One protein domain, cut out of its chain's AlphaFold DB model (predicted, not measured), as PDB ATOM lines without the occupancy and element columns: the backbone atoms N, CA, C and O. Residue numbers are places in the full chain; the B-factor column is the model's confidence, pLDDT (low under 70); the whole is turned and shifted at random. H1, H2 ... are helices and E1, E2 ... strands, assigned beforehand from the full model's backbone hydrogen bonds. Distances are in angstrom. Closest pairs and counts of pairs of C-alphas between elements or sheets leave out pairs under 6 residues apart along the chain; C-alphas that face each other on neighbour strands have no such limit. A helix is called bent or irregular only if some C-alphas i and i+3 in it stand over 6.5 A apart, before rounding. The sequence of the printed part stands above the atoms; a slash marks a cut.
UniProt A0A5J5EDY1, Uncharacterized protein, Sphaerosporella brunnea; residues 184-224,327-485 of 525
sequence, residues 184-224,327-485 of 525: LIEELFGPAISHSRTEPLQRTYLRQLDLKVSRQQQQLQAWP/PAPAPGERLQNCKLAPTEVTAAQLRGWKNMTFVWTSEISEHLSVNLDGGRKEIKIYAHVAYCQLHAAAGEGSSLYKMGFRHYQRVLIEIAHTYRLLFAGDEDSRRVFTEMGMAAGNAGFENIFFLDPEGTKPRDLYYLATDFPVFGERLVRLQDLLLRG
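What this domain is: This is residues 184 to 224 and 327 to 485 of the 525 residues of an uncharacterized protein of Sphaerosporella brunnea (UniProt A0A5J5EDY1). Helix H7 runs through the middle of the domain, and H5 crosses it; H2, the longest helix, crosses H5 on the side away from H7. Towards the other end of the long axis, a small ribbon of two strands, E1 and E2, has H8 and H4 packed beside it, and H10 reaches H4 with its last turn. Residues 213 to 224, of which 213 to 219 belong to H2, stick out. The printed part has 200 residues, with ten named helices and two named strands in the order H1 H2 H3 H4 E1 E2 H5 H6 H7 H8 H9 H10; the sheet E1 E2 is parallel and the class is mostly helix. The whole is compact, with a radius of gyration of the C-alphas of 17.2 A and spans of 51 by 38 by 33 A.

How they stand to each other: H1, residues 184 to 188, is close to but not clearly touching H6, residues 399 to 402; their closest C-alphas, of Leu 188 and Ser 399, are 4.6 A apart. H2, residues 196 to 219, touches H5, residues 385 to 397, with its residues 198 to 205 alone, at a steep tilt of 49 degrees, opposite ways; the closest C-alphas are those of Tyr 205 and Ala 386, 5.5 A apart. H3, residues 333 to 336, touches H9, residues 464 to 467, with the C-alphas of Gln 336 and Ala 465 closest at 5.1 A. H4, residues 347 to 354, touches H8, residues 427 to 439, about perpendicular at 87 degrees, with the C-alphas of Ala 348 and Ser 429 closest at 4.5 A. H4 also touches H10, residues 472 to 483, which touches H4 with residue 482 alone; their lines stand at a steep tilt of 51 degrees, the same way, and the closest C-alphas are those of Leu 350 and Leu 482, 7.0 A apart. E1, residues 356 to 361, and E2, residues 377 to 382, are parallel neighbours, their directions 33 degrees apart; N 357 and O 377 at 2.8 A and N 379 and O 357 at 2.9 A are within hydrogen-bond range. H5 touches H7, residues 406 to 424, at a steep tilt of 51 degrees, opposite ways, with the C-alphas of Cys 388 and Leu 412 closest at 4.7 A. H7 and H8 touch only at the corner, where the C-alphas of Phe 423 and Ser 429 are closest at 4.8 A. H2 and H7 are apart. Every O i to N i+4 pair is within hydrogen-bond range in H1, H4, H7, H8 and H10, against 18 of 20 in H2 and 7 of 9 in H5; H3, H6 and H9 are too short for such a pair.

Where its parts are: H1 begins at C-alpha 184 (93.934, 123.337, 76.739). H2 is 35.8 A long and irregular, with C-alphas 197 and 200 7.4 A apart. E1 is 15.3 A long and E2 16.7 A. H5, 18.2 A long, is irregular too, with C-alphas 393 and 396 9.1 A apart. H7 measures 25.9 A from C-alpha 406 (109.198, 129.072, 88.253), H8 18.3 A and H10 16.2 A, ending at C-alpha 483 (139.571, 114.410, 91.863). H3, H4, H6 and H9 are shorter.

The domain as a whole: The two C-alphas farthest apart, of Ala 222 and Asn 337, are 53.9 A apart. Residues 225 to 326 are not printed, and the gap from C-alpha 224 to C-alpha 327 is 38.9 A. The links E1 to E2, 15 residues, and H8 to H9, 24 residues, are long. The mean pLDDT of the printed part is 80.3; 44 residues are under 70, among them 184 to 195, 327 to 332 and 442 to 456.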
ATOM      1  N   LEU A 184      93.238 122.919  75.507       41.00
ATOM      2  CA  LEU A 184      93.934 123.337  76.739       41.00
ATOM      3  C   LEU A 184      95.226 122.532  76.972       41.00
ATOM      4  O   LEU A 184      96.164 123.036  77.573       41.00
ATOM      5  N   ILE A 185      95.335 121.316  76.420       39.62
ATOM      6  CA  ILE A 185      96.624 120.616  76.286       39.62
ATOM      7  C   ILE A 185      97.609 121.433  75.436       39.62
ATOM      8  O   ILE A 185      98.777 121.548  75.794       39.62
ATOM      9  N   GLU A 186      97.160 122.044  74.342       46.06
ATOM     10  CA  GLU A 186      97.960 122.988  73.562       46.06
ATOM     11  C   GLU A 186      98.210 124.335  74.281       46.06
ATOM     12  O   GLU A 186      99.228 124.985  74.056       46.06
ATOM     13  N   GLU A 187      97.354 124.772  75.201       46.00
ATOM     14  CA  GLU A 187      97.635 125.981  75.989       46.00
ATOM     15  C   GLU A 187      98.559 125.714  77.181       46.00
ATOM     16  O   GLU A 187      99.476 126.491  77.436       46.00
ATOM     17  N   LEU A 188      98.367 124.620  77.912       39.81
ATOM     18  CA  LEU A 188      99.181 124.240  79.069       39.81
ATOM     19  C   LEU A 188     100.520 123.645  78.646       39.81
ATOM     20  O   LEU A 188     101.520 123.817  79.342       39.81
ATOM     21  N   PHE A 189     100.553 122.991  77.490       47.44
ATOM     22  CA  PHE A 189     101.753 122.342  77.000       47.44
ATOM     23  C   PHE A 189     102.060 122.591  75.528       47.44
ATOM     24  O   PHE A 189     103.122 122.182  75.095       47.44
ATOM     25  N   GLY A 190     101.193 123.196  74.722       46.41
ATOM     26  CA  GLY A 190     101.322 123.226  73.252       46.41
ATOM     27  C   GLY A 190     102.290 124.218  72.647       46.41
ATOM     28  O   GLY A 190     102.071 124.635  71.515       46.41
ATOM     29  N   PRO A 191     103.378 124.569  73.332       53.69
ATOM     30  CA  PRO A 191     104.644 124.700  72.610       53.69
ATOM     31  C   PRO A 191     105.494 123.417  72.646       53.69
ATOM     32  O   PRO A 191     106.255 123.166  71.724       53.69
ATOM     33  N   ALA A 192     105.363 122.593  73.688       49.78
ATOM     34  CA  ALA A 192     106.130 121.366  73.938       49.78
ATOM     35  C   ALA A 192     105.341 120.053  73.801       49.78
ATOM     36  O   ALA A 192     105.932 118.985  73.909       49.78
ATOM     37  N   ILE A 193     104.020 120.098  73.603       51.22
ATOM     38  CA  ILE A 193     103.213 118.930  73.227       51.22
ATOM     39  C   ILE A 193     102.878 118.939  71.733       51.22
ATOM     40  O   ILE A 193     102.922 117.907  71.070       51.22
ATOM     41  N   SER A 194     102.625 120.112  71.166       54.94
ATOM     42  CA  SER A 194     102.304 120.282  69.744       54.94
ATOM     43  C   SER A 194     103.536 120.231  68.832       54.94
ATOM     44  O   SER A 194     103.404 120.075  67.617       54.94
ATOM     45  N   HIS A 195     104.750 120.356  69.381       65.56
ATOM     46  CA  HIS A 195     105.954 120.314  68.566       65.56
ATOM     47  C   HIS A 195     106.277 118.867  68.189       65.56
ATOM     48  O   HIS A 195     106.557 118.019  69.035       65.56
ATOM     49  N   SER A 196     106.335 118.589  66.889       70.19
ATOM     50  CA  SER A 196     106.718 117.271  66.355       70.19
ATOM     51  C   SER A 196     108.040 116.722  66.918       70.19
ATOM     52  O   SER A 196     108.221 115.514  67.011       70.19
ATOM     53  N   ARG A 197     108.958 117.596  67.355       70.31
ATOM     54  CA  ARG A 197     110.247 117.221  67.957       70.31
ATOM     55  C   ARG A 197     110.102 116.597  69.346       70.31
ATOM     56  O   ARG A 197     110.937 115.798  69.743       70.31
ATOM     57  N   THR A 198     109.042 116.939  70.072       70.38
ATOM     58  CA  THR A 198     108.785 116.457  71.438       70.38
ATOM     59  C   THR A 198     107.879 115.230  71.494       70.38
ATOM     60  O   THR A 198     107.715 114.647  72.561       70.38
ATOM     61  N   GLU A 199     107.313 114.795  70.367       78.00
ATOM     62  CA  GLU A 199     106.424 113.630  70.307       78.00
ATOM     63  C   GLU A 199     107.030 112.366  70.951       78.00
ATOM     64  O   GLU A 199     106.363 111.743  71.783       78.00
ATOM     65  N   PRO A 200     108.285 111.967  70.662       73.38
ATOM     66  CA  PRO A 200     108.823 110.776  71.301       73.38
ATOM     67  C   PRO A 200     109.044 110.970  72.816       73.38
ATOM     68  O   PRO A 200     108.821 110.018  73.555       73.38
ATOM     69  N   LEU A 201     109.320 112.189  73.316       70.69
ATOM     70  CA  LEU A 201     109.359 112.473  74.767       70.69
ATOM     71  C   LEU A 201     108.012 112.239  75.428       70.69
ATOM     72  O   LEU A 201     107.947 111.687  76.527       70.69
ATOM     73  N   GLN A 202     106.944 112.654  74.758       71.94
ATOM     74  CA  GLN A 202     105.586 112.467  75.249       71.94
ATOM     75  C   GLN A 202     105.249 110.983  75.329       71.94
ATOM     76  O   GLN A 202     104.752 110.530  76.355       71.94
ATOM     77  N   ARG A 203     105.575 110.202  74.292       75.25
ATOM     78  CA  ARG A 203     105.355 108.747  74.308       75.25
ATOM     79  C   ARG A 203     106.124 108.078  75.444       75.25
ATOM     80  O   ARG A 203     105.538 107.287  76.185       75.25
ATOM     81  N   THR A 204     107.395 108.438  75.634       72.12
ATOM     82  CA  THR A 204     108.198 107.940  76.759       72.12
ATOM     83  C   THR A 204     107.559 108.294  78.101       72.12
ATOM     84  O   THR A 204     107.474 107.447  78.991       72.12
ATOM     85  N   TYR A 205     107.105 109.539  78.250       73.44
ATOM     86  CA  TYR A 205     106.478 110.039  79.469       73.44
ATOM     87  C   TYR A 205     105.163 109.316  79.787       73.44
ATOM     88  O   TYR A 205     105.004 108.799  80.892       73.44
ATOM     89  N   LEU A 206     104.259 109.198  78.814       74.75
ATOM     90  CA  LEU A 206     102.989 108.485  78.978       74.75
ATOM     91  C   LEU A 206     103.228 107.019  79.357       74.75
ATOM     92  O   LEU A 206     102.611 106.495  80.281       74.75
ATOM     93  N   ARG A 207     104.225 106.378  78.741       73.38
ATOM     94  CA  ARG A 207     104.613 105.010  79.093       73.38
ATOM     95  C   ARG A 207     105.197 104.900  80.506       73.38
ATOM     96  O   ARG A 207     104.950 103.911  81.194       73.38
ATOM     97  N   GLN A 208     105.966 105.894  80.963       71.06
ATOM     98  CA  GLN A 208     106.427 105.972  82.359       71.06
ATOM     99  C   GLN A 208     105.248 106.060  83.333       71.06
ATOM    100  O   GLN A 208     105.267 105.392  84.372       71.06
ATOM    101  N   LEU A 209     104.241 106.861  82.988       67.94
ATOM    102  CA  LEU A 209     103.035 107.048  83.784       67.94
ATOM    103  C   LEU A 209     102.249 105.736  83.909       67.94
ATOM    104  O   LEU A 209     101.987 105.289  85.028       67.94
ATOM    105  N   ASP A 210     101.974 105.069  82.788       71.50
ATOM    106  CA  ASP A 210     101.212 103.813  82.748       71.50
ATOM    107  C   ASP A 210     101.828 102.730  83.641       71.50
ATOM    108  O   ASP A 210     101.131 102.026  84.378       71.50
ATOM    109  N   LEU A 211     103.158 102.608  83.629       71.12
ATOM    110  CA  LEU A 211     103.867 101.655  84.483       71.12
ATOM    111  C   LEU A 211     103.757 102.006  85.961       71.12
ATOM    112  O   LEU A 211     103.634 101.105  86.794       71.12
ATOM    113  N   LYS A 212     103.845 103.295  86.300       67.62
ATOM    114  CA  LYS A 212     103.745 103.756  87.686       67.62
ATOM    115  C   LYS A 212     102.350 103.471  88.233       67.62
ATOM    116  O   LYS A 212     102.244 102.868  89.300       67.62
ATOM    117  N   VAL A 213     101.316 103.806  87.461       70.25
ATOM    118  CA  VAL A 213      99.915 103.500  87.782       70.25
ATOM    119  C   VAL A 213      99.728 101.993  87.948       70.25
ATOM    120  O   VAL A 213      99.207 101.549  88.968       70.25
ATOM    121  N   SER A 214     100.244 101.192  87.012       73.00
ATOM    122  CA  SER A 214     100.153  99.727  87.078       73.00
ATOM    123  C   SER A 214     100.812  99.153  88.337       73.00
ATOM    124  O   SER A 214     100.258  98.261  88.978       73.00
ATOM    125  N   ARG A 215     101.982  99.669  88.737       70.69
ATOM    126  CA  ARG A 215     102.683  99.237  89.960       70.69
ATOM    127  C   ARG A 215     101.945  99.627  91.228       70.69
ATOM    128  O   ARG A 215     101.822  98.799  92.125       70.69
ATOM    129  N   GLN A 216     101.450 100.860  91.306       66.50
ATOM    130  CA  GLN A 216     100.659 101.306  92.452       66.50
ATOM    131  C   GLN A 216      99.377 100.481  92.581       66.50
ATOM    132  O   GLN A 216      99.047 100.029  93.675       66.50
ATOM    133  N   GLN A 217      98.713 100.187  91.462       69.62
ATOM    134  CA  GLN A 217      97.536  99.323  91.437       69.62
ATOM    135  C   GLN A 217      97.851  97.886  91.885       69.62
ATOM    136  O   GLN A 217      97.047  97.272  92.580       69.62
ATOM    137  N   GLN A 218      99.026  97.347  91.544       74.69
ATOM    138  CA  GLN A 218      99.474  96.034  92.032       74.69
ATOM    139  C   GLN A 218      99.795  96.031  93.533       74.69
ATOM    140  O   GLN A 218      99.516  95.047  94.217       74.69
ATOM    141  N   GLN A 219     100.385  97.112  94.049       68.94
ATOM    142  CA  GLN A 219     100.717  97.249  95.471       68.94
ATOM    143  C   GLN A 219      99.472  97.441  96.341       68.94
ATOM    144  O   GLN A 219      99.430  96.992  97.485       68.94
ATOM    145  N   LEU A 220      98.443  98.079  95.793       60.09
ATOM    146  CA  LEU A 220      97.210  98.402  96.490       60.09
ATOM    147  C   LEU A 220      96.093  97.484  95.975       60.09
ATOM    148  O   LEU A 220      95.259  97.896  95.174       60.09
ATOM    149  N   GLN A 221      96.061  96.235  96.465       50.88
ATOM    150  CA  GLN A 221      95.113  95.174  96.057       50.88
ATOM    151  C   GLN A 221      93.610  95.535  96.156       50.88
ATOM    152  O   GLN A 221      92.768  94.748  95.736       50.88
ATOM    153  N   ALA A 222      93.250  96.705  96.691       49.34
ATOM    154  CA  ALA A 222      91.872  97.144  96.898       49.34
ATOM    155  C   ALA A 222      91.626  98.606  96.487       49.34
ATOM    156  O   ALA A 222      90.752  99.264  97.052       49.34
ATOM    157  N   TRP A 223      92.395  99.154  95.542       42.53
ATOM    158  CA  TRP A 223      92.045 100.469  95.015       42.53
ATOM    159  C   TRP A 223      90.815 100.393  94.101       42.53
ATOM    160  O   TRP A 223      90.728  99.483  93.268       42.53
ATOM    161  N   PRO A 224      89.869 101.348  94.220       44.34
ATOM    162  CA  PRO A 224      88.884 101.580  93.173       44.34
ATOM    163  C   PRO A 224      89.623 101.767  91.846       44.34
ATOM    164  O   PRO A 224      90.789 102.180  91.839       44.34
ATOM    165  N   PRO A 327     116.752 125.642 100.812       40.41
ATOM    166  CA  PRO A 327     117.411 126.924 100.711       40.41
ATOM    167  C   PRO A 327     118.403 126.715  99.570       40.41
ATOM    168  O   PRO A 327     119.203 125.785  99.610       40.41
ATOM    169  N   ALA A 328     118.309 127.500  98.504       44.38
ATOM    170  CA  ALA A 328     119.534 127.813  97.812       44.38
ATOM    171  C   ALA A 328     120.260 128.672  98.852       44.38
ATOM    172  O   ALA A 328     119.869 129.836  99.005       44.38
ATOM    173  N   PRO A 329     121.226 128.156  99.653       50.94
ATOM    174  CA  PRO A 329     122.194 129.082 100.210       50.94
ATOM    175  C   PRO A 329     122.632 129.906  99.006       50.94
ATOM    176  O   PRO A 329     122.928 129.310  97.965       50.94
ATOM    177  N   ALA A 330     122.522 131.241  99.088       56.47
ATOM    178  CA  ALA A 330     122.949 132.121  98.003       56.47
ATOM    179  C   ALA A 330     124.252 131.526  97.477       56.47
ATOM    180  O   ALA A 330     125.126 131.320  98.325       56.47
ATOM    181  N   PRO A 331     124.292 131.085  96.198       57.56
ATOM    182  CA  PRO A 331     125.219 130.062  95.731       57.56
ATOM    183  C   PRO A 331     126.569 130.422  96.297       57.56
ATOM    184  O   PRO A 331     127.075 131.501  95.968       57.56
ATOM    185  N   GLY A 332     127.044 129.621  97.266       65.75
ATOM    186  CA  GLY A 332     128.174 130.043  98.091       65.75
ATOM    187  C   GLY A 332     129.284 130.487  97.152       65.75
ATOM    188  O   GLY A 332     129.394 129.894  96.083       65.75
ATOM    189  N   GLU A 333     130.068 131.520  97.480       73.56
ATOM    190  CA  GLU A 333     131.046 132.136  96.548       73.56
ATOM    191  C   GLU A 333     131.850 131.114  95.720       73.56
ATOM    192  O   GLU A 333     132.184 131.354  94.561       73.56
ATOM    193  N   ARG A 334     132.083 129.924  96.291       76.56
ATOM    194  CA  ARG A 334     132.623 128.742  95.615       76.56
ATOM    195  C   ARG A 334     131.955 128.406  94.273       76.56
ATOM    196  O   ARG A 334     132.674 128.130  93.325       76.56
ATOM    197  N   LEU A 335     130.628 128.426  94.157       82.69
ATOM    198  CA  LEU A 335     129.902 128.038  92.939       82.69
ATOM    199  C   LEU A 335     129.978 129.082  91.820       82.69
ATOM    200  O   LEU A 335     129.878 128.706  90.653       82.69
ATOM    201  N   GLN A 336     130.162 130.367  92.143       83.56
ATOM    202  CA  GLN A 336     130.105 131.457  91.155       83.56
ATOM    203  C   GLN A 336     131.197 131.347  90.086       83.56
ATOM    204  O   GLN A 336     130.967 131.686  88.928       83.56
ATOM    205  N   ASN A 337     132.356 130.802  90.457       87.38
ATOM    206  CA  ASN A 337     133.499 130.646  89.557       87.38
ATOM    207  C   ASN A 337     133.700 129.202  89.077       87.38
ATOM    208  O   ASN A 337     134.624 128.932  88.305       87.38
ATOM    209  N   CYS A 338     132.853 128.266  89.512       92.12
ATOM    210  CA  CYS A 338     132.974 126.870  89.121       92.12
ATOM    211  C   CYS A 338     132.329 126.628  87.757       92.12
ATOM    212  O   CYS A 338     131.120 126.776  87.557       92.12
ATOM    213  N   LYS A 339     133.175 126.195  86.827       94.75
ATOM    214  CA  LYS A 339     132.802 125.723  85.501       94.75
ATOM    215  C   LYS A 339     132.978 124.214  85.458       94.75
ATOM    216  O   LYS A 339     133.925 123.699  86.049       94.75
ATOM    217  N   LEU A 340     132.079 123.533  84.761       94.25
ATOM    218  CA  LEU A 340     132.129 122.088  84.605       94.25
ATOM    219  C   LEU A 340     132.047 121.734  83.126       94.25
ATOM    220  O   LEU A 340     131.054 122.041  82.462       94.25
ATOM    221  N   ALA A 341     133.091 121.094  82.608       93.06
ATOM    222  CA  ALA A 341     133.054 120.530  81.267       93.06
ATOM    223  C   ALA A 341     132.362 119.151  81.297       93.06
ATOM    224  O   ALA A 341     132.565 118.387  82.248       93.06
ATOM    225  N   PRO A 342     131.600 118.768  80.254       88.81
ATOM    226  CA  PRO A 342     130.979 117.443  80.163       88.81
ATOM    227  C   PRO A 342     131.966 116.289  80.302       88.81
ATOM    228  O   PRO A 342     131.594 115.209  80.731       88.81
ATOM    229  N   THR A 343     133.233 116.504  79.956       90.06
ATOM    230  CA  THR A 343     134.291 115.490  80.014       90.06
ATOM    231  C   THR A 343     134.842 115.252  81.422       90.06
ATOM    232  O   THR A 343     135.550 114.264  81.634       90.06
ATOM    233  N   GLU A 344     134.545 116.121  82.391       91.06
ATOM    234  CA  GLU A 344     135.114 116.049  83.742       91.06
ATOM    235  C   GLU A 344     134.318 115.158  84.696       91.06
ATOM    236  O   GLU A 344     134.900 114.567  85.612       91.06
ATOM    237  N   VAL A 345     133.000 115.073  84.498       93.75
ATOM    238  CA  VAL A 345     132.087 114.317  85.361       93.75
ATOM    239  C   VAL A 345     131.126 113.525  84.487       93.75
ATOM    240  O   VAL A 345     130.004 113.952  84.226       93.75
ATOM    241  N   THR A 346     131.569 112.346  84.052       94.94
ATOM    242  CA  THR A 346     130.732 111.419  83.280       94.94
ATOM    243  C   THR A 346     130.333 110.191  84.094       94.94
ATOM    244  O   THR A 346     131.009 109.792  85.052       94.94
ATOM    245  N   ALA A 347     129.231 109.549  83.713       95.50
ATOM    246  CA  ALA A 347     128.744 108.343  84.368       95.50
ATOM    247  C   ALA A 347     129.726 107.174  84.229       95.50
ATOM    248  O   ALA A 347     129.935 106.428  85.190       95.50
ATOM    249  N   ALA A 348     130.383 107.046  83.072       95.06
ATOM    250  CA  ALA A 348     131.438 106.065  82.845       95.06
ATOM    251  C   ALA A 348     132.617 106.271  83.801       95.06
ATOM    252  O   ALA A 348     133.107 105.305  84.393       95.06
ATOM    253  N   GLN A 349     133.036 107.522  84.018       92.94
ATOM    254  CA  GLN A 349     134.112 107.839  84.957       92.94
ATOM    255  C   GLN A 349     133.713 107.486  86.388       92.94
ATOM    256  O   GLN A 349     134.446 106.766  87.064       92.94
ATOM    257  N   LEU A 350     132.533 107.918  86.838       94.19
ATOM    258  CA  LEU A 350     132.033 107.618  88.184       94.19
ATOM    259  C   LEU A 350     131.951 106.101  88.429       94.19
ATOM    260  O   LEU A 350     132.459 105.597  89.443       94.19
ATOM    261  N   ARG A 351     131.408 105.356  87.459       94.00
ATOM    262  CA  ARG A 351     131.312 103.893  87.515       94.00
ATOM    263  C   ARG A 351     132.690 103.230  87.527       94.00
ATOM    264  O   ARG A 351     132.968 102.428  88.416       94.00
ATOM    265  N   GLY A 352     133.571 103.576  86.589       88.44
ATOM    266  CA  GLY A 352     134.876 102.929  86.417       88.44
ATOM    267  C   GLY A 352     135.891 103.254  87.518       88.44
ATOM    268  O   GLY A 352     136.678 102.393  87.926       88.44
ATOM    269  N   TRP A 353     135.884 104.482  88.039       79.19
ATOM    270  CA  TRP A 353     136.861 104.903  89.043       79.19
ATOM    271  C   TRP A 353     136.504 104.488  90.457       79.19
ATOM    272  O   TRP A 353     137.382 104.078  91.227       79.19
ATOM    273  N   LYS A 354     135.234 104.629  90.832       79.50
ATOM    274  CA  LYS A 354     134.815 104.460  92.224       79.50
ATOM    275  C   LYS A 354     133.960 103.228  92.454       79.50
ATOM    276  O   LYS A 354     133.653 102.985  93.621       79.50
ATOM    277  N   ASN A 355     133.664 102.448  91.408       88.69
ATOM    278  CA  ASN A 355     132.620 101.426  91.422       88.69
ATOM    279  C   ASN A 355     131.299 102.029  91.916       88.69
ATOM    280  O   ASN A 355     130.605 101.412  92.721       88.69
ATOM    281  N   MET A 356     131.008 103.272  91.509       94.31
ATOM    282  CA  MET A 356     129.738 103.895  91.858       94.31
ATOM    283  C   MET A 356     128.622 103.227  91.069       94.31
ATOM    284  O   MET A 356     128.717 103.072  89.849       94.31
ATOM    285  N   THR A 357     127.581 102.818  91.776       94.62
ATOM    286  CA  THR A 357     126.355 102.284  91.199       94.62
ATOM    287  C   THR A 357     125.305 103.377  91.191       94.62
ATOM    288  O   THR A 357     125.117 104.089  92.174       94.62
ATOM    289  N   PHE A 358     124.616 103.531  90.074       94.94
ATOM    290  CA  PHE A 358     123.521 104.479  89.983       94.94
ATOM    291  C   PHE A 358     122.215 103.792  90.370       94.94
ATOM    292  O   PHE A 358     121.942 102.679  89.918       94.94
ATOM    293  N   VAL A 359     121.420 104.458  91.199       93.62
ATOM    294  CA  VAL A 359     120.147 103.948  91.710       93.62
ATOM    295  C   VAL A 359     119.043 104.913  91.307       93.62
ATOM    296  O   VAL A 359     119.181 106.125  91.458       93.62
ATOM    297  N   TRP A 360     117.942 104.390  90.779       92.19
ATOM    298  CA  TRP A 360     116.774 105.208  90.474       92.19
ATOM    299  C   TRP A 360     116.078 105.641  91.763       92.19
ATOM    300  O   TRP A 360     115.823 104.811  92.632       92.19
ATOM    301  N   THR A 361     115.738 106.921  91.866       91.19
ATOM    302  CA  THR A 361     114.884 107.464  92.928       91.19
ATOM    303  C   THR A 361     113.659 108.137  92.318       91.19
ATOM    304  O   THR A 361     113.735 108.723  91.235       91.19
ATOM    305  N   SER A 362     112.517 108.026  92.987       86.50
ATOM    306  CA  SER A 362     111.301 108.783  92.671       86.50
ATOM    307  C   SER A 362     111.260 110.144  93.364       86.50
ATOM    308  O   SER A 362     110.335 110.909  93.117       86.50
ATOM    309  N   GLU A 363     112.236 110.448  94.217       87.50
ATOM    310  CA  GLU A 363     112.306 111.693  94.971       87.50
ATOM    311  C   GLU A 363     113.263 112.674  94.289       87.50
ATOM    312  O   GLU A 363     114.441 112.387  94.057       87.50
ATOM    313  N   ILE A 364     112.760 113.866  93.966       89.06
ATOM    314  CA  ILE A 364     113.555 114.933  93.336       89.06
ATOM    315  C   ILE A 364     114.651 115.426  94.283       89.06
ATOM    316  O   ILE A 364     115.787 115.660  93.865       89.06
ATOM    317  N   SER A 365     114.327 115.530  95.571       89.06
ATOM    318  CA  SER A 365     115.248 115.925  96.641       89.06
ATOM    319  C   SER A 365     116.457 114.997  96.755       89.06
ATOM    320  O   SER A 365     117.514 115.435  97.207       89.06
ATOM    321  N   GLU A 366     116.354 113.743  96.316       93.75
ATOM    322  CA  GLU A 366     117.430 112.754  96.356       93.75
ATOM    323  C   GLU A 366     118.306 112.748  95.097       93.75
ATOM    324  O   GLU A 366     119.317 112.044  95.052       93.75
ATOM    325  N   HIS A 367     117.975 113.537  94.077       95.50
ATOM    326  CA  HIS A 367     118.725 113.576  92.827       95.50
ATOM    327  C   HIS A 367     120.197 113.986  93.038       95.50
ATOM    328  O   HIS A 367     120.488 115.017  93.641       95.50
ATOM    329  N   LEU A 368     121.150 113.182  92.560       96.50
ATOM    330  CA  LEU A 368     122.594 113.307  92.824       96.50
ATOM    331  C   LEU A 368     123.000 113.190  94.299       96.50
ATOM    332  O   LEU A 368     124.118 113.563  94.664       96.50
ATOM    333  N   SER A 369     122.132 112.668  95.167       95.69
ATOM    334  CA  SER A 369     122.565 112.288  96.510       95.69
ATOM    335  C   SER A 369     123.558 111.129  96.406       95.69
ATOM    336  O   SER A 369     123.366 110.178  95.643       95.69
ATOM    337  N   VAL A 370     124.666 111.255  97.137       95.06
ATOM    338  CA  VAL A 370     125.741 110.266  97.147       95.06
ATOM    339  C   VAL A 370     125.700 109.551  98.481       95.06
ATOM    340  O   VAL A 370     125.971 110.165  99.514       95.06
ATOM    341  N   ASN A 371     125.402 108.259  98.446       95.12
ATOM    342  CA  ASN A 371     125.528 107.395  99.604       95.12
ATOM    343  C   ASN A 371     126.897 106.704  99.559       95.12
ATOM    344  O   ASN A 371     127.239 106.045  98.574       95.12
ATOM    345  N   LEU A 372     127.708 106.911 100.596       93.31
ATOM    346  CA  LEU A 372     129.026 106.283 100.746       93.31
ATOM    347  C   LEU A 372     129.038 105.215 101.849       93.31
ATOM    348  O   LEU A 372     130.097 104.646 102.131       93.31
ATOM    349  N   ASP A 373     127.886 104.952 102.462       90.94
ATOM    350  CA  ASP A 373     127.757 104.056 103.600       90.94
ATOM    351  C   ASP A 373     127.680 102.590 103.148       90.94
ATOM    352  O   ASP A 373     127.263 102.253 102.039       90.94
ATOM    353  N   GLY A 374     128.119 101.668 104.009       81.50
ATOM    354  CA  GLY A 374     127.951 100.229 103.764       81.50
ATOM    355  C   GLY A 374     128.827  99.641 102.650       81.50
ATOM    356  O   GLY A 374     128.526  98.569 102.126       81.50
ATOM    357  N   GLY A 375     129.910 100.321 102.261       87.00
ATOM    358  CA  GLY A 375     130.872  99.829 101.264       87.00
ATOM    359  C   GLY A 375     130.371  99.862  99.814       87.00
ATOM    360  O   GLY A 375     131.169  99.666  98.893       87.00
ATOM    361  N   ARG A 376     129.088 100.165  99.597       90.38
ATOM    362  CA  ARG A 376     128.512 100.467  98.286       90.38
ATOM    363  C   ARG A 376     128.523 101.975  98.099       90.38
ATOM    364  O   ARG A 376     128.183 102.721  99.004       90.38
ATOM    365  N   LYS A 377     128.974 102.425  96.933       94.50
ATOM    366  CA  LYS A 377     128.951 103.846  96.591       94.50
ATOM    367  C   LYS A 377     127.817 104.041  95.621       94.50
ATOM    368  O   LYS A 377     127.912 103.577  94.490       94.50
ATOM    369  N   GLU A 378     126.762 104.686  96.070       95.81
ATOM    370  CA  GLU A 378     125.539 104.814  95.296       95.81
ATOM    371  C   GLU A 378     125.290 106.280  94.957       95.81
ATOM    372  O   GLU A 378     125.488 107.159  95.794       95.81
ATOM    373  N   ILE A 379     124.886 106.544  93.717       96.44
ATOM    374  CA  ILE A 379     124.417 107.861  93.281       96.44
ATOM    375  C   ILE A 379     122.952 107.710  92.908       96.44
ATOM    376  O   ILE A 379     122.621 106.934  92.008       96.44
ATOM    377  N   LYS A 380     122.073 108.452  93.578       95.62
ATOM    378  CA  LYS A 380     120.646 108.426  93.257       95.62
ATOM    379  C   LYS A 380     120.336 109.359  92.085       95.62
ATOM    380  O   LYS A 380     120.825 110.483  92.029       95.62
ATOM    381  N   ILE A 381     119.531 108.896  91.135       95.19
ATOM    382  CA  ILE A 381     119.197 109.590  89.886       95.19
ATOM    383  C   ILE A 381     117.675 109.554  89.687       95.19
ATOM    384  O   ILE A 381     117.040 108.529  89.924       95.19
ATOM    385  N   TYR A 382     117.071 110.674  89.287       92.75
ATOM    386  CA  TYR A 382     115.622 110.879  89.385       92.75
ATOM    387  C   TYR A 382     114.862 110.230  88.224       92.75
ATOM    388  O   TYR A 382     114.943 110.684  87.093       92.75
ATOM    389  N   ALA A 383     114.070 109.194  88.478       89.56
ATOM    390  CA  ALA A 383     113.551 108.301  87.440       89.56
ATOM    391  C   ALA A 383     112.760 108.975  86.294       89.56
ATOM    392  O   ALA A 383     112.773 108.466  85.174       89.56
ATOM    393  N   HIS A 384     112.103 110.113  86.533       87.38
ATOM    394  CA  HIS A 384     111.186 110.749  85.578       87.38
ATOM    395  C   HIS A 384     111.857 111.846  84.732       87.38
ATOM    396  O   HIS A 384     111.389 112.979  84.634       87.38
ATOM    397  N   VAL A 385     112.975 111.517  84.090       88.94
ATOM    398  CA  VAL A 385     113.738 112.474  83.267       88.94
ATOM    399  C   VAL A 385     112.993 112.948  82.012       88.94
ATOM    400  O   VAL A 385     113.156 114.099  81.623       88.94
ATOM    401  N   ALA A 386     112.136 112.117  81.405       85.00
ATOM    402  CA  ALA A 386     111.356 112.510  80.224       85.00
ATOM    403  C   ALA A 386     110.418 113.686  80.546       85.00
ATOM    404  O   ALA A 386     110.351 114.658  79.797       85.00
ATOM    405  N   TYR A 387     109.782 113.644  81.722       86.06
ATOM    406  CA  TYR A 387     109.000 114.754  82.264       86.06
ATOM    407  C   TYR A 387     109.845 116.025  82.413       86.06
ATOM    408  O   TYR A 387     109.466 117.097  81.945       86.06
ATOM    409  N   CYS A 388     111.036 115.894  83.003       89.81
ATOM    410  CA  CYS A 388     111.964 117.010  83.180       89.81
ATOM    411  C   CYS A 388     112.358 117.636  81.834       89.81
ATOM    412  O   CYS A 388     112.365 118.857  81.689       89.81
ATOM    413  N   GLN A 389     112.646 116.803  80.831       86.62
ATOM    414  CA  GLN A 389     113.029 117.237  79.489       86.62
ATOM    415  C   GLN A 389     111.888 117.930  78.741       86.62
ATOM    416  O   GLN A 389     112.145 118.943  78.096       86.62
ATOM    417  N   LEU A 390     110.645 117.452  78.862       84.56
ATOM    418  CA  LEU A 390     109.473 118.131  78.295       84.56
ATOM    419  C   LEU A 390     109.319 119.541  78.867       84.56
ATOM    420  O   LEU A 390     109.190 120.508  78.119       84.56
ATOM    421  N   HIS A 391     109.406 119.678  80.192       85.25
ATOM    422  CA  HIS A 391     109.312 120.983  80.850       85.25
ATOM    423  C   HIS A 391     110.507 121.897  80.561       85.25
ATOM    424  O   HIS A 391     110.342 123.119  80.515       85.25
ATOM    425  N   ALA A 392     111.691 121.323  80.339       87.19
ATOM    426  CA  ALA A 392     112.868 122.072  79.923       87.19
ATOM    427  C   ALA A 392     112.754 122.564  78.474       87.19
ATOM    428  O   ALA A 392     113.044 123.728  78.207       87.19
ATOM    429  N   ALA A 393     112.283 121.713  77.558       85.19
ATOM    430  CA  ALA A 393     112.045 122.069  76.160       85.19
ATOM    431  C   ALA A 393     110.946 123.131  76.021       85.19
ATOM    432  O   ALA A 393     111.054 124.029  75.191       85.19
ATOM    433  N   ALA A 394     109.918 123.063  76.870       84.81
ATOM    434  CA  ALA A 394     108.837 124.040  76.895       84.81
ATOM    435  C   ALA A 394     109.290 125.450  77.303       84.81
ATOM    436  O   ALA A 394     108.653 126.422  76.898       84.81
ATOM    437  N   GLY A 395     110.349 125.577  78.114       87.19
ATOM    438  CA  GLY A 395     110.796 126.864  78.648       87.19
ATOM    439  C   GLY A 395     109.639 127.648  79.278       87.19
ATOM    440  O   GLY A 395     108.795 127.086  79.973       87.19
ATOM    441  N   GLU A 396     109.524 128.939  78.994       86.50
ATOM    442  CA  GLU A 396     108.418 129.771  79.502       86.50
ATOM    443  C   GLU A 396     107.020 129.298  79.055       86.50
ATOM    444  O   GLU A 396     106.004 129.655  79.649       86.50
ATOM    445  N   GLY A 397     106.951 128.447  78.029       83.81
ATOM    446  CA  GLY A 397     105.721 127.819  77.566       83.81
ATOM    447  C   GLY A 397     105.205 126.688  78.458       83.81
ATOM    448  O   GLY A 397     104.098 126.213  78.212       83.81
ATOM    449  N   SER A 398     105.964 126.243  79.465       84.44
ATOM    450  CA  SER A 398     105.545 125.125  80.318       84.44
ATOM    451  C   SER A 398     104.382 125.500  81.240       84.44
ATOM    452  O   SER A 398     104.338 126.609  81.778       84.44
ATOM    453  N   SER A 399     103.470 124.556  81.489       79.19
ATOM    454  CA  SER A 399     102.344 124.739  82.417       79.19
ATOM    455  C   SER A 399     102.797 125.211  83.798       79.19
ATOM    456  O   SER A 399     102.211 126.131  84.360       79.19
ATOM    457  N   LEU A 400     103.900 124.655  84.307       78.94
ATOM    458  CA  LEU A 400     104.500 125.053  85.581       78.94
ATOM    459  C   LEU A 400     104.937 126.519  85.582       78.94
ATOM    460  O   LEU A 400     104.699 127.221  86.562       78.94
ATOM    461  N   TYR A 401     105.528 127.003  84.484       81.12
ATOM    462  CA  TYR A 401     105.900 128.415  84.361       81.12
ATOM    463  C   TYR A 401     104.666 129.315  84.411       81.12
ATOM    464  O   TYR A 401     104.634 130.289  85.163       81.12
ATOM    465  N   LYS A 402     103.640 128.957  83.630       79.12
ATOM    466  CA  LYS A 402     102.387 129.715  83.508       79.12
ATOM    467  C   LYS A 402     101.608 129.767  84.819       79.12
ATOM    468  O   LYS A 402     100.990 130.779  85.118       79.12
ATOM    469  N   MET A 403     101.690 128.707  85.617       73.56
ATOM    470  CA  MET A 403     101.087 128.623  86.948       73.56
ATOM    471  C   MET A 403     101.921 129.302  88.052       73.56
ATOM    472  O   MET A 403     101.547 129.238  89.218       73.56
ATOM    473  N   GLY A 404     103.053 129.935  87.721       80.50
ATOM    474  CA  GLY A 404     103.905 130.636  88.690       80.50
ATOM    475  C   GLY A 404     104.947 129.756  89.394       80.50
ATOM    476  O   GLY A 404     105.784 130.269  90.135       80.50
ATOM    477  N   PHE A 405     105.012 128.451  89.106       81.56
ATOM    478  CA  PHE A 405     105.977 127.506  89.690       81.56
ATOM    479  C   PHE A 405     107.376 127.590  89.054       81.56
ATOM    480  O   PHE A 405     107.994 126.585  88.685       81.56
ATOM    481  N   ARG A 406     107.919 128.805  88.934       86.38
ATOM    482  CA  ARG A 406     109.198 129.072  88.253       86.38
ATOM    483  C   ARG A 406     110.375 128.338  88.896       86.38
ATOM    484  O   ARG A 406     111.226 127.805  88.189       86.38
ATOM    485  N   HIS A 407     110.427 128.289  90.227       84.88
ATOM    486  CA  HIS A 407     111.490 127.590  90.958       84.88
ATOM    487  C   HIS A 407     111.478 126.091  90.684       84.88
ATOM    488  O   HIS A 407     112.516 125.490  90.429       84.88
ATOM    489  N   TYR A 408     110.286 125.507  90.672       85.56
ATOM    490  CA  TYR A 408     110.113 124.091  90.426       85.56
ATOM    491  C   TYR A 408     110.499 123.721  88.987       85.56
ATOM    492  O   TYR A 408     111.243 122.770  88.753       85.56
ATOM    493  N   GLN A 409     110.102 124.545  88.016       87.94
ATOM    494  CA  GLN A 409     110.552 124.362  86.644       87.94
ATOM    495  C   GLN A 409     112.078 124.463  86.506       87.94
ATOM    496  O   GLN A 409     112.674 123.669  85.777       87.94
ATOM    497  N   ARG A 410     112.729 125.401  87.208       90.06
ATOM    498  CA  ARG A 410     114.199 125.486  87.219       90.06
ATOM    499  C   ARG A 410     114.828 124.183  87.706       90.06
ATOM    500  O   ARG A 410     115.724 123.689  87.038       90.06
ATOM    501  N   VAL A 411     114.306 123.574  88.772       91.94
ATOM    502  CA  VAL A 411     114.777 122.265  89.265       91.94
ATOM    503  C   VAL A 411     114.652 121.177  88.192       91.94
ATOM    504  O   VAL A 411     115.582 120.397  87.998       91.94
ATOM    505  N   LEU A 412     113.542 121.140  87.449       91.38
ATOM    506  CA  LEU A 412     113.365 120.190  86.342       91.38
ATOM    507  C   LEU A 412     114.368 120.422  85.204       91.38
ATOM    508  O   LEU A 412     114.913 119.463  84.655       91.38
ATOM    509  N   ILE A 413     114.641 121.685  84.868       92.00
ATOM    510  CA  ILE A 413     115.665 122.054  83.881       92.00
ATOM    511  C   ILE A 413     117.047 121.598  84.356       92.00
ATOM    512  O   ILE A 413     117.783 120.992  83.576       92.00
ATOM    513  N   GLU A 414     117.382 121.823  85.629       94.31
ATOM    514  CA  GLU A 414     118.643 121.349  86.201       94.31
ATOM    515  C   GLU A 414     118.757 119.830  86.105       94.31
ATOM    516  O   GLU A 414     119.782 119.337  85.640       94.31
ATOM    517  N   ILE A 415     117.708 119.074  86.455       94.25
ATOM    518  CA  ILE A 415     117.704 117.613  86.286       94.25
ATOM    519  C   ILE A 415     117.935 117.247  84.818       94.25
ATOM    520  O   ILE A 415     118.763 116.398  84.512       94.25
ATOM    521  N   ALA A 416     117.267 117.892  83.863       92.06
ATOM    522  CA  ALA A 416     117.530 117.609  82.452       92.06
ATOM    523  C   ALA A 416     119.008 117.876  82.076       92.06
ATOM    524  O   ALA A 416     119.612 117.102  81.324       92.06
ATOM    525  N   HIS A 417     119.616 118.929  82.628       92.50
ATOM    526  CA  HIS A 417     121.031 119.245  82.434       92.50
ATOM    527  C   HIS A 417     121.975 118.231  83.096       92.50
ATOM    528  O   HIS A 417     122.983 117.876  82.481       92.50
ATOM    529  N   THR A 418     121.667 117.709  84.287       95.00
ATOM    530  CA  THR A 418     122.522 116.708  84.950       95.00
ATOM    531  C   THR A 418     122.586 115.418  84.138       95.00
ATOM    532  O   THR A 418     123.650 114.812  84.039       95.00
ATOM    533  N   TYR A 419     121.494 115.021  83.478       93.69
ATOM    534  CA  TYR A 419     121.512 113.852  82.596       93.69
ATOM    535  C   TYR A 419     122.357 114.079  81.351       93.69
ATOM    536  O   TYR A 419     123.110 113.188  80.957       93.69
ATOM    537  N   ARG A 420     122.266 115.265  80.738       91.00
ATOM    538  CA  ARG A 420     123.131 115.621  79.604       91.00
ATOM    539  C   ARG A 420     124.603 115.588  80.016       91.00
ATOM    540  O   ARG A 420     125.412 114.983  79.320       91.00
ATOM    541  N   LEU A 421     124.926 116.181  81.162       92.81
ATOM    542  CA  LEU A 421     126.273 116.194  81.722       92.81
ATOM    543  C   LEU A 421     126.800 114.771  81.977       92.81
ATOM    544  O   LEU A 421     127.872 114.421  81.496       92.81
ATOM    545  N   LEU A 422     126.040 113.946  82.701       94.44
ATOM    546  CA  LEU A 422     126.502 112.630  83.140       94.44
ATOM    547  C   LEU A 422     126.527 111.593  82.018       94.44
ATOM    548  O   LEU A 422     127.416 110.747  81.995       94.44
ATOM    549  N   PHE A 423     125.543 111.610  81.125       93.06
ATOM    550  CA  PHE A 423     125.281 110.469  80.252       93.06
ATOM    551  C   PHE A 423     125.444 110.771  78.759       93.06
ATOM    552  O   PHE A 423     125.677 109.834  78.001       93.06
ATOM    553  N   ALA A 424     125.354 112.031  78.314       89.75
ATOM    554  CA  ALA A 424     125.376 112.337  76.877       89.75
ATOM    555  C   ALA A 424     126.792 112.451  76.288       89.75
ATOM    556  O   ALA A 424     126.970 112.184  75.099       89.75
ATOM    557  N   GLY A 425     127.786 112.830  77.100       86.31
ATOM    558  CA  GLY A 425     129.133 113.193  76.639       86.31
ATOM    559  C   GLY A 425     129.914 112.088  75.931       86.31
ATOM    560  O   GLY A 425     130.643 112.370  74.984       86.31
ATOM    561  N   ASP A 426     129.747 110.831  76.341       89.88
ATOM    562  CA  ASP A 426     130.536 109.714  75.825       89.88
ATOM    563  C   ASP A 426     129.710 108.430  75.650       89.88
ATOM    564  O   ASP A 426     128.656 108.245  76.260       89.88
ATOM    565  N   GLU A 427     130.171 107.547  74.760       90.69
ATOM    566  CA  GLU A 427     129.461 106.308  74.420       90.69
ATOM    567  C   GLU A 427     129.377 105.337  75.602       90.69
ATOM    568  O   GLU A 427     128.345 104.692  75.795       90.69
ATOM    569  N   ASP A 428     130.421 105.274  76.431       93.31
ATOM    570  CA  ASP A 428     130.430 104.403  77.601       93.31
ATOM    571  C   ASP A 428     129.409 104.880  78.639       93.31
ATOM    572  O   ASP A 428     128.682 104.063  79.199       93.31
ATOM    573  N   SER A 429     129.263 106.188  78.850       93.44
ATOM    574  CA  SER A 429     128.254 106.765  79.743       93.44
ATOM    575  C   SER A 429     126.838 106.527  79.231       93.44
ATOM    576  O   SER A 429     125.953 106.198  80.026       93.44
ATOM    577  N   ARG A 430     126.623 106.585  77.911       91.56
ATOM    578  CA  ARG A 430     125.351 106.162  77.303       91.56
ATOM    579  C   ARG A 430     125.083 104.678  77.537       91.56
ATOM    580  O   ARG A 430     123.953 104.314  77.851       91.56
ATOM    581  N   ARG A 431     126.108 103.823  77.467       91.88
ATOM    582  CA  ARG A 431     125.975 102.397  77.802       91.88
ATOM    583  C   ARG A 431     125.627 102.194  79.278       91.88
ATOM    584  O   ARG A 431     124.722 101.417  79.567       91.88
ATOM    585  N   VAL A 432     126.267 102.929  80.200       93.25
ATOM    586  CA  VAL A 432     125.903 102.921  81.632       93.25
ATOM    587  C   VAL A 432     124.425 103.258  81.800       93.25
ATOM    588  O   VAL A 432     123.713 102.535  82.493       93.25
ATOM    589  N   PHE A 433     123.958 104.309  81.129       91.38
ATOM    590  CA  PHE A 433     122.555 104.696  81.140       91.38
ATOM    591  C   PHE A 433     121.656 103.551  80.642       91.38
ATOM    592  O   PHE A 433     120.770 103.112  81.373       91.38
ATOM    593  N   THR A 434     121.916 102.995  79.454       88.94
ATOM    594  CA  THR A 434     121.156 101.858  78.902       88.94
ATOM    595  C   THR A 434     121.106 100.664  79.855       88.94
ATOM    596  O   THR A 434     120.032 100.110  80.083       88.94
ATOM    597  N   GLU A 435     122.232 100.293  80.460       90.25
ATOM    598  CA  GLU A 435     122.293  99.196  81.426       90.25
ATOM    599  C   GLU A 435     121.440  99.470  82.673       90.25
ATOM    600  O   GLU A 435     120.730  98.575  83.135       90.25
ATOM    601  N   MET A 436     121.449 100.705  83.192       89.06
ATOM    602  CA  MET A 436     120.592 101.098  84.318       89.06
ATOM    603  C   MET A 436     119.103 100.993  83.983       89.06
ATOM    604  O   MET A 436     118.300 100.613  84.839       89.06
ATOM    605  N   GLY A 437     118.725 101.353  82.756       84.12
ATOM    606  CA  GLY A 437     117.351 101.250  82.277       84.12
ATOM    607  C   GLY A 437     116.870  99.811  82.164       84.12
ATOM    608  O   GLY A 437     115.801  99.468  82.672       84.12
ATOM    609  N   MET A 438     117.705  98.959  81.562       82.12
ATOM    610  CA  MET A 438     117.438  97.528  81.409       82.12
ATOM    611  C   MET A 438     117.322  96.828  82.767       82.12
ATOM    612  O   MET A 438     116.384  96.062  82.987       82.12
ATOM    613  N   ALA A 439     118.229  97.128  83.704       83.44
ATOM    614  CA  ALA A 439     118.231  96.527  85.037       83.44
ATOM    615  C   ALA A 439     116.975  96.866  85.856       83.44
ATOM    616  O   ALA A 439     116.540  96.067  86.681       83.44
ATOM    617  N   ALA A 440     116.375  98.035  85.628       74.69
ATOM    618  CA  ALA A 440     115.212  98.480  86.385       74.69
ATOM    619  C   ALA A 440     113.885  97.867  85.906       74.69
ATOM    620  O   ALA A 440     112.840  98.155  86.493       74.69
ATOM    621  N   GLY A 441     113.889  97.081  84.818       70.56
ATOM    622  CA  GLY A 441     112.662  96.556  84.202       70.56
ATOM    623  C   GLY A 441     111.652  97.660  83.848       70.56
ATOM    624  O   GLY A 441     110.449  97.414  83.760       70.56
ATOM    625  N   ASN A 442     112.123  98.904  83.727       60.62
ATOM    626  CA  ASN A 442     111.292 100.090  83.595       60.62
ATOM    627  C   ASN A 442     111.038 100.339  82.109       60.62
ATOM    628  O   ASN A 442     111.902 100.851  81.403       60.62
ATOM    629  N   ALA A 443     109.824 100.052  81.639       49.16
ATOM    630  CA  ALA A 443     109.394 100.314  80.261       49.16
ATOM    631  C   ALA A 443     109.303 101.817  79.897       49.16
ATOM    632  O   ALA A 443     108.882 102.161  78.806       49.16
ATOM    633  N   GLY A 444     109.723 102.718  80.782       49.69
ATOM    634  CA  GLY A 444     109.829 104.150  80.520       49.69
ATOM    635  C   GLY A 444     111.215 104.609  80.072       49.69
ATOM    636  O   GLY A 444     111.484 105.807  80.026       49.69
ATOM    637  N   PHE A 445     112.118 103.663  79.832       60.69
ATOM    638  CA  PHE A 445     113.498 103.930  79.470       60.69
ATOM    639  C   PHE A 445     113.662 104.002  77.956       60.69
ATOM    640  O   PHE A 445     114.313 103.163  77.337       60.69
ATOM    641  N   GLU A 446     113.027 104.986  77.333       63.31
ATOM    642  CA  GLU A 446     113.397 105.323  75.965       63.31
ATOM    643  C   GLU A 446     114.621 106.218  76.041       63.31
ATOM    644  O   GLU A 446     114.765 107.044  76.945       63.31
ATOM    645  N   ASN A 447     115.577 105.943  75.162       67.25
ATOM    646  CA  ASN A 447     116.875 106.577  75.193       67.25
ATOM    647  C   ASN A 447     116.676 108.082  74.975       67.25
ATOM    648  O   ASN A 447     116.481 108.555  73.859       67.25
ATOM    649  N   ILE A 448     116.705 108.811  76.089       68.56
ATOM    650  CA  ILE A 448     116.481 110.250  76.182       68.56
ATOM    651  C   ILE A 448     117.442 111.076  75.329       68.56
ATOM    652  O   ILE A 448     117.231 112.272  75.146       68.56
ATOM    653  N   PHE A 449     118.500 110.454  74.804       69.38
ATOM    654  CA  PHE A 449     119.435 111.073  73.872       69.38
ATOM    655  C   PHE A 449     118.953 111.016  72.415       69.38
ATOM    656  O   PHE A 449     119.486 111.738  71.583       69.38
ATOM    657  N   PHE A 450     117.936 110.214  72.080       63.16
ATOM    658  CA  PHE A 450     117.290 110.252  70.756       63.16
ATOM    659  C   PHE A 450     116.185 111.298  70.650       63.16
ATOM    660  O   PHE A 450     115.693 111.576  69.561       63.16
ATOM    661  N   LEU A 451     115.782 111.857  71.783       55.84
ATOM    662  CA  LEU A 451     114.609 112.704  71.899       55.84
ATOM    663  C   LEU A 451     114.856 114.157  71.480       55.84
ATOM    664  O   LEU A 451     113.912 114.909  71.277       55.84
ATOM    665  N   ASP A 452     116.120 114.534  71.306       60.25
ATOM    666  CA  ASP A 452     116.510 115.836  70.780       60.25
ATOM    667  C   ASP A 452     117.884 115.732  70.092       60.25
ATOM    668  O   ASP A 452     118.894 116.131  70.661       60.25
ATOM    669  N   PRO A 453     117.992 115.141  68.891       52.69
ATOM    670  CA  PRO A 453     119.282 114.856  68.252       52.69
ATOM    671  C   PRO A 453     120.150 116.105  67.991       52.69
ATOM    672  O   PRO A 453     121.364 115.975  67.852       52.69
ATOM    673  N   GLU A 454     119.562 117.308  67.974       54.44
ATOM    674  CA  GLU A 454     120.303 118.569  67.829       54.44
ATOM    675  C   GLU A 454     120.570 119.277  69.169       54.44
ATOM    676  O   GLU A 454     121.670 119.796  69.362       54.44
ATOM    677  N   GLY A 455     119.641 119.249  70.131       55.72
ATOM    678  CA  GLY A 455     119.838 119.803  71.482       55.72
ATOM    679  C   GLY A 455     120.355 118.797  72.524       55.72
ATOM    680  O   GLY A 455     120.405 119.083  73.725       55.72
ATOM    681  N   THR A 456     120.775 117.610  72.081       57.44
ATOM    682  CA  THR A 456     121.485 116.599  72.889       57.44
ATOM    683  C   THR A 456     122.989 116.734  72.835       57.44
ATOM    684  O   THR A 456     123.661 116.065  73.625       57.44
ATOM    685  N   LYS A 457     123.536 117.611  71.980       70.12
ATOM    686  CA  LYS A 457     124.942 117.980  72.128       70.12
ATOM    687  C   LYS A 457     125.104 118.586  73.520       70.12
ATOM    688  O   LYS A 457     124.471 119.606  73.811       70.12
ATOM    689  N   PRO A 458     125.879 117.946  74.412       72.69
ATOM    690  CA  PRO A 458     126.157 118.549  75.696       72.69
ATOM    691  C   PRO A 458     126.805 119.903  75.421       72.69
ATOM    692  O   PRO A 458     127.630 120.025  74.515       72.69
ATOM    693  N   ARG A 459     126.399 120.927  76.172       86.00
ATOM    694  CA  ARG A 459     127.088 122.216  76.117       86.00
ATOM    695  C   ARG A 459     128.562 121.984  76.410       86.00
ATOM    696  O   ARG A 459     128.872 121.206  77.305       86.00
ATOM    697  N   ASP A 460     129.445 122.695  75.721       90.25
ATOM    698  CA  ASP A 460     130.890 122.576  75.958       90.25
ATOM    699  C   ASP A 460     131.260 122.899  77.412       90.25
ATOM    700  O   ASP A 460     132.226 122.367  77.959       90.25
ATOM    701  N   LEU A 461     130.463 123.761  78.050       94.19
ATOM    702  CA  LEU A 461     130.685 124.235  79.400       94.19
ATOM    703  C   LEU A 461     129.361 124.495  80.116       94.19
ATOM    704  O   LEU A 461     128.459 125.123  79.557       94.19
ATOM    705  N   TYR A 462     129.287 124.072  81.374       94.50
ATOM    706  CA  TYR A 462     128.222 124.443  82.297       94.50
ATOM    707  C   TYR A 462     128.759 125.364  83.393       94.50
ATOM    708  O   TYR A 462     129.855 125.150  83.922       94.50
ATOM    709  N   TYR A 463     127.970 126.366  83.764       95.44
ATOM    710  CA  TYR A 463     128.258 127.278  84.867       95.44
ATOM    711  C   TYR A 463     127.457 126.839  86.087       95.44
ATOM    712  O   TYR A 463     126.233 126.943  86.076       95.44
ATOM    713  N   LEU A 464     128.110 126.363  87.152       94.69
ATOM    714  CA  LEU A 464     127.381 125.746  88.269       94.69
ATOM    715  C   LEU A 464     126.402 126.709  88.952       94.69
ATOM    716  O   LEU A 464     125.298 126.302  89.289       94.69
ATOM    717  N   ALA A 465     126.755 127.988  89.095       92.56
ATOM    718  CA  ALA A 465     125.865 128.978  89.703       92.56
ATOM    719  C   ALA A 465     124.617 129.304  88.862       92.56
ATOM    720  O   ALA A 465     123.586 129.672  89.422       92.56
ATOM    721  N   THR A 466     124.699 129.195  87.533       93.06
ATOM    722  CA  THR A 466     123.611 129.590  86.621       93.06
ATOM    723  C   THR A 466     122.803 128.391  86.145       93.06
ATOM    724  O   THR A 466     121.576 128.442  86.133       93.06
ATOM    725  N   ASP A 467     123.487 127.315  85.763       94.00
ATOM    726  CA  ASP A 467     122.879 126.115  85.195       94.00
ATOM    727  C   ASP A 467     122.456 125.098  86.257       94.00
ATOM    728  O   ASP A 467     121.642 124.236  85.937       94.00
ATOM    729  N   PHE A 468     123.008 125.178  87.478       95.00
ATOM    730  CA  PHE A 468     122.735 124.252  88.583       95.00
ATOM    731  C   PHE A 468     122.615 124.943  89.959       95.00
ATOM    732  O   PHE A 468     123.310 124.547  90.901       95.00
ATOM    733  N   PRO A 469     121.780 125.986  90.127       90.56
ATOM    734  CA  PRO A 469     121.671 126.677  91.411       90.56
ATOM    735  C   PRO A 469     121.226 125.774  92.576       90.56
ATOM    736  O   PRO A 469     121.569 126.071  93.718       90.56
ATOM    737  N   VAL A 470     120.508 124.677  92.315       91.06
ATOM    738  CA  VAL A 470     120.057 123.725  93.341       91.06
ATOM    739  C   VAL A 470     121.014 122.541  93.488       91.06
ATOM    740  O   VAL A 470     121.394 122.179  94.603       91.06
ATOM    741  N   PHE A 471     121.434 121.921  92.383       95.25
ATOM    742  CA  PHE A 471     122.263 120.707  92.427       95.25
ATOM    743  C   PHE A 471     123.772 120.962  92.306       95.25
ATOM    744  O   PHE A 471     124.561 120.013  92.381       95.25
ATOM    745  N   GLY A 472     124.196 122.220  92.169       94.62
ATOM    746  CA  GLY A 472     125.590 122.613  91.956       94.62
ATOM    747  C   GLY A 472     126.538 122.074  93.024       94.62
ATOM    748  O   GLY A 472     127.562 121.483  92.689       94.62
ATOM    749  N   GLU A 473     126.179 122.162  94.307       93.69
ATOM    750  CA  GLU A 473     127.015 121.621  95.392       93.69
ATOM    751  C   GLU A 473     127.193 120.098  95.308       93.69
ATOM    752  O   GLU A 473     128.276 119.573  95.582       93.69
ATOM    753  N   ARG A 474     126.149 119.367  94.892       95.31
ATOM    754  CA  ARG A 474     126.213 117.906  94.723       95.31
ATOM    755  C   ARG A 474     127.115 117.535  93.550       95.31
ATOM    756  O   ARG A 474     127.895 116.591  93.666       95.31
ATOM    757  N   LEU A 475     127.071 118.310  92.465       95.88
ATOM    758  CA  LEU A 475     127.983 118.160  91.331       95.88
ATOM    759  C   LEU A 475     129.436 118.461  91.714       95.88
ATOM    760  O   LEU A 475     130.310 117.660  91.387       95.88
ATOM    761  N   VAL A 476     129.699 119.531  92.476       94.50
ATOM    762  CA  VAL A 476     131.044 119.803  93.022       94.50
ATOM    763  C   VAL A 476     131.508 118.633  93.879       94.50
ATOM    764  O   VAL A 476     132.638 118.176  93.735       94.50
ATOM    765  N   ARG A 477     130.640 118.078  94.732       94.12
ATOM    766  CA  ARG A 477     130.986 116.911  95.556       94.12
ATOM    767  C   ARG A 477     131.326 115.685  94.705       94.12
ATOM    768  O   ARG A 477     132.255 114.955  95.047       94.12
ATOM    769  N   LEU A 478     130.609 115.451  93.607       94.19
ATOM    770  CA  LEU A 478     130.919 114.380  92.655       94.19
ATOM    771  C   LEU A 478     132.259 114.616  91.945       94.19
ATOM    772  O   LEU A 478     133.072 113.691  91.864       94.19
ATOM    773  N   GLN A 479     132.523 115.847  91.503       93.81
ATOM    774  CA  GLN A 479     133.802 116.247  90.913       93.81
ATOM    775  C   GLN A 479     134.949 116.045  91.915       93.81
ATOM    776  O   GLN A 479     135.943 115.396  91.600       93.81
ATOM    777  N   ASP A 480     134.773 116.479  93.163       92.31
ATOM    778  CA  ASP A 480     135.699 116.252  94.272       92.31
ATOM    779  C   ASP A 480     135.975 114.762  94.494       92.31
ATOM    780  O   ASP A 480     137.118 114.361  94.721       92.31
ATOM    781  N   LEU A 481     134.949 113.910  94.428       90.81
ATOM    782  CA  LEU A 481     135.116 112.464  94.581       90.81
ATOM    783  C   LEU A 481     135.943 111.862  93.439       90.81
ATOM    784  O   LEU A 481     136.748 110.955  93.694       90.81
ATOM    785  N   LEU A 482     135.788 112.373  92.215       89.88
ATOM    786  CA  LEU A 482     136.641 112.014  91.084       89.88
ATOM    787  C   LEU A 482     138.072 112.528  91.297       89.88
ATOM    788  O   LEU A 482     139.012 111.745  91.188       89.88
ATOM    789  N   LEU A 483     138.255 113.783  91.707       87.75
ATOM    790  CA  LEU A 483     139.571 114.410  91.863       87.75
ATOM    791  C   LEU A 483     140.370 113.899  93.068       87.75
ATOM    792  O   LEU A 483     141.592 113.799  92.986       87.75
ATOM    793  N   ARG A 484     139.728 113.539  94.186       84.12
ATOM    794  CA  ARG A 484     140.405 113.062  95.415       84.12
ATOM    795  C   ARG A 484     141.090 111.708  95.245       84.12
ATOM    796  O   ARG A 484     141.861 111.289  96.103       84.12
ATOM    797  N   GLY A 485     140.847 111.002  94.145       68.38
ATOM    798  CA  GLY A 485     141.552 109.769  93.823       68.38
ATOM    799  C   GLY A 485     142.997 109.965  93.352       68.38
ATOM    800  O   GLY A 485     143.366 109.282  92.422       68.38
TER     801      GLY A 485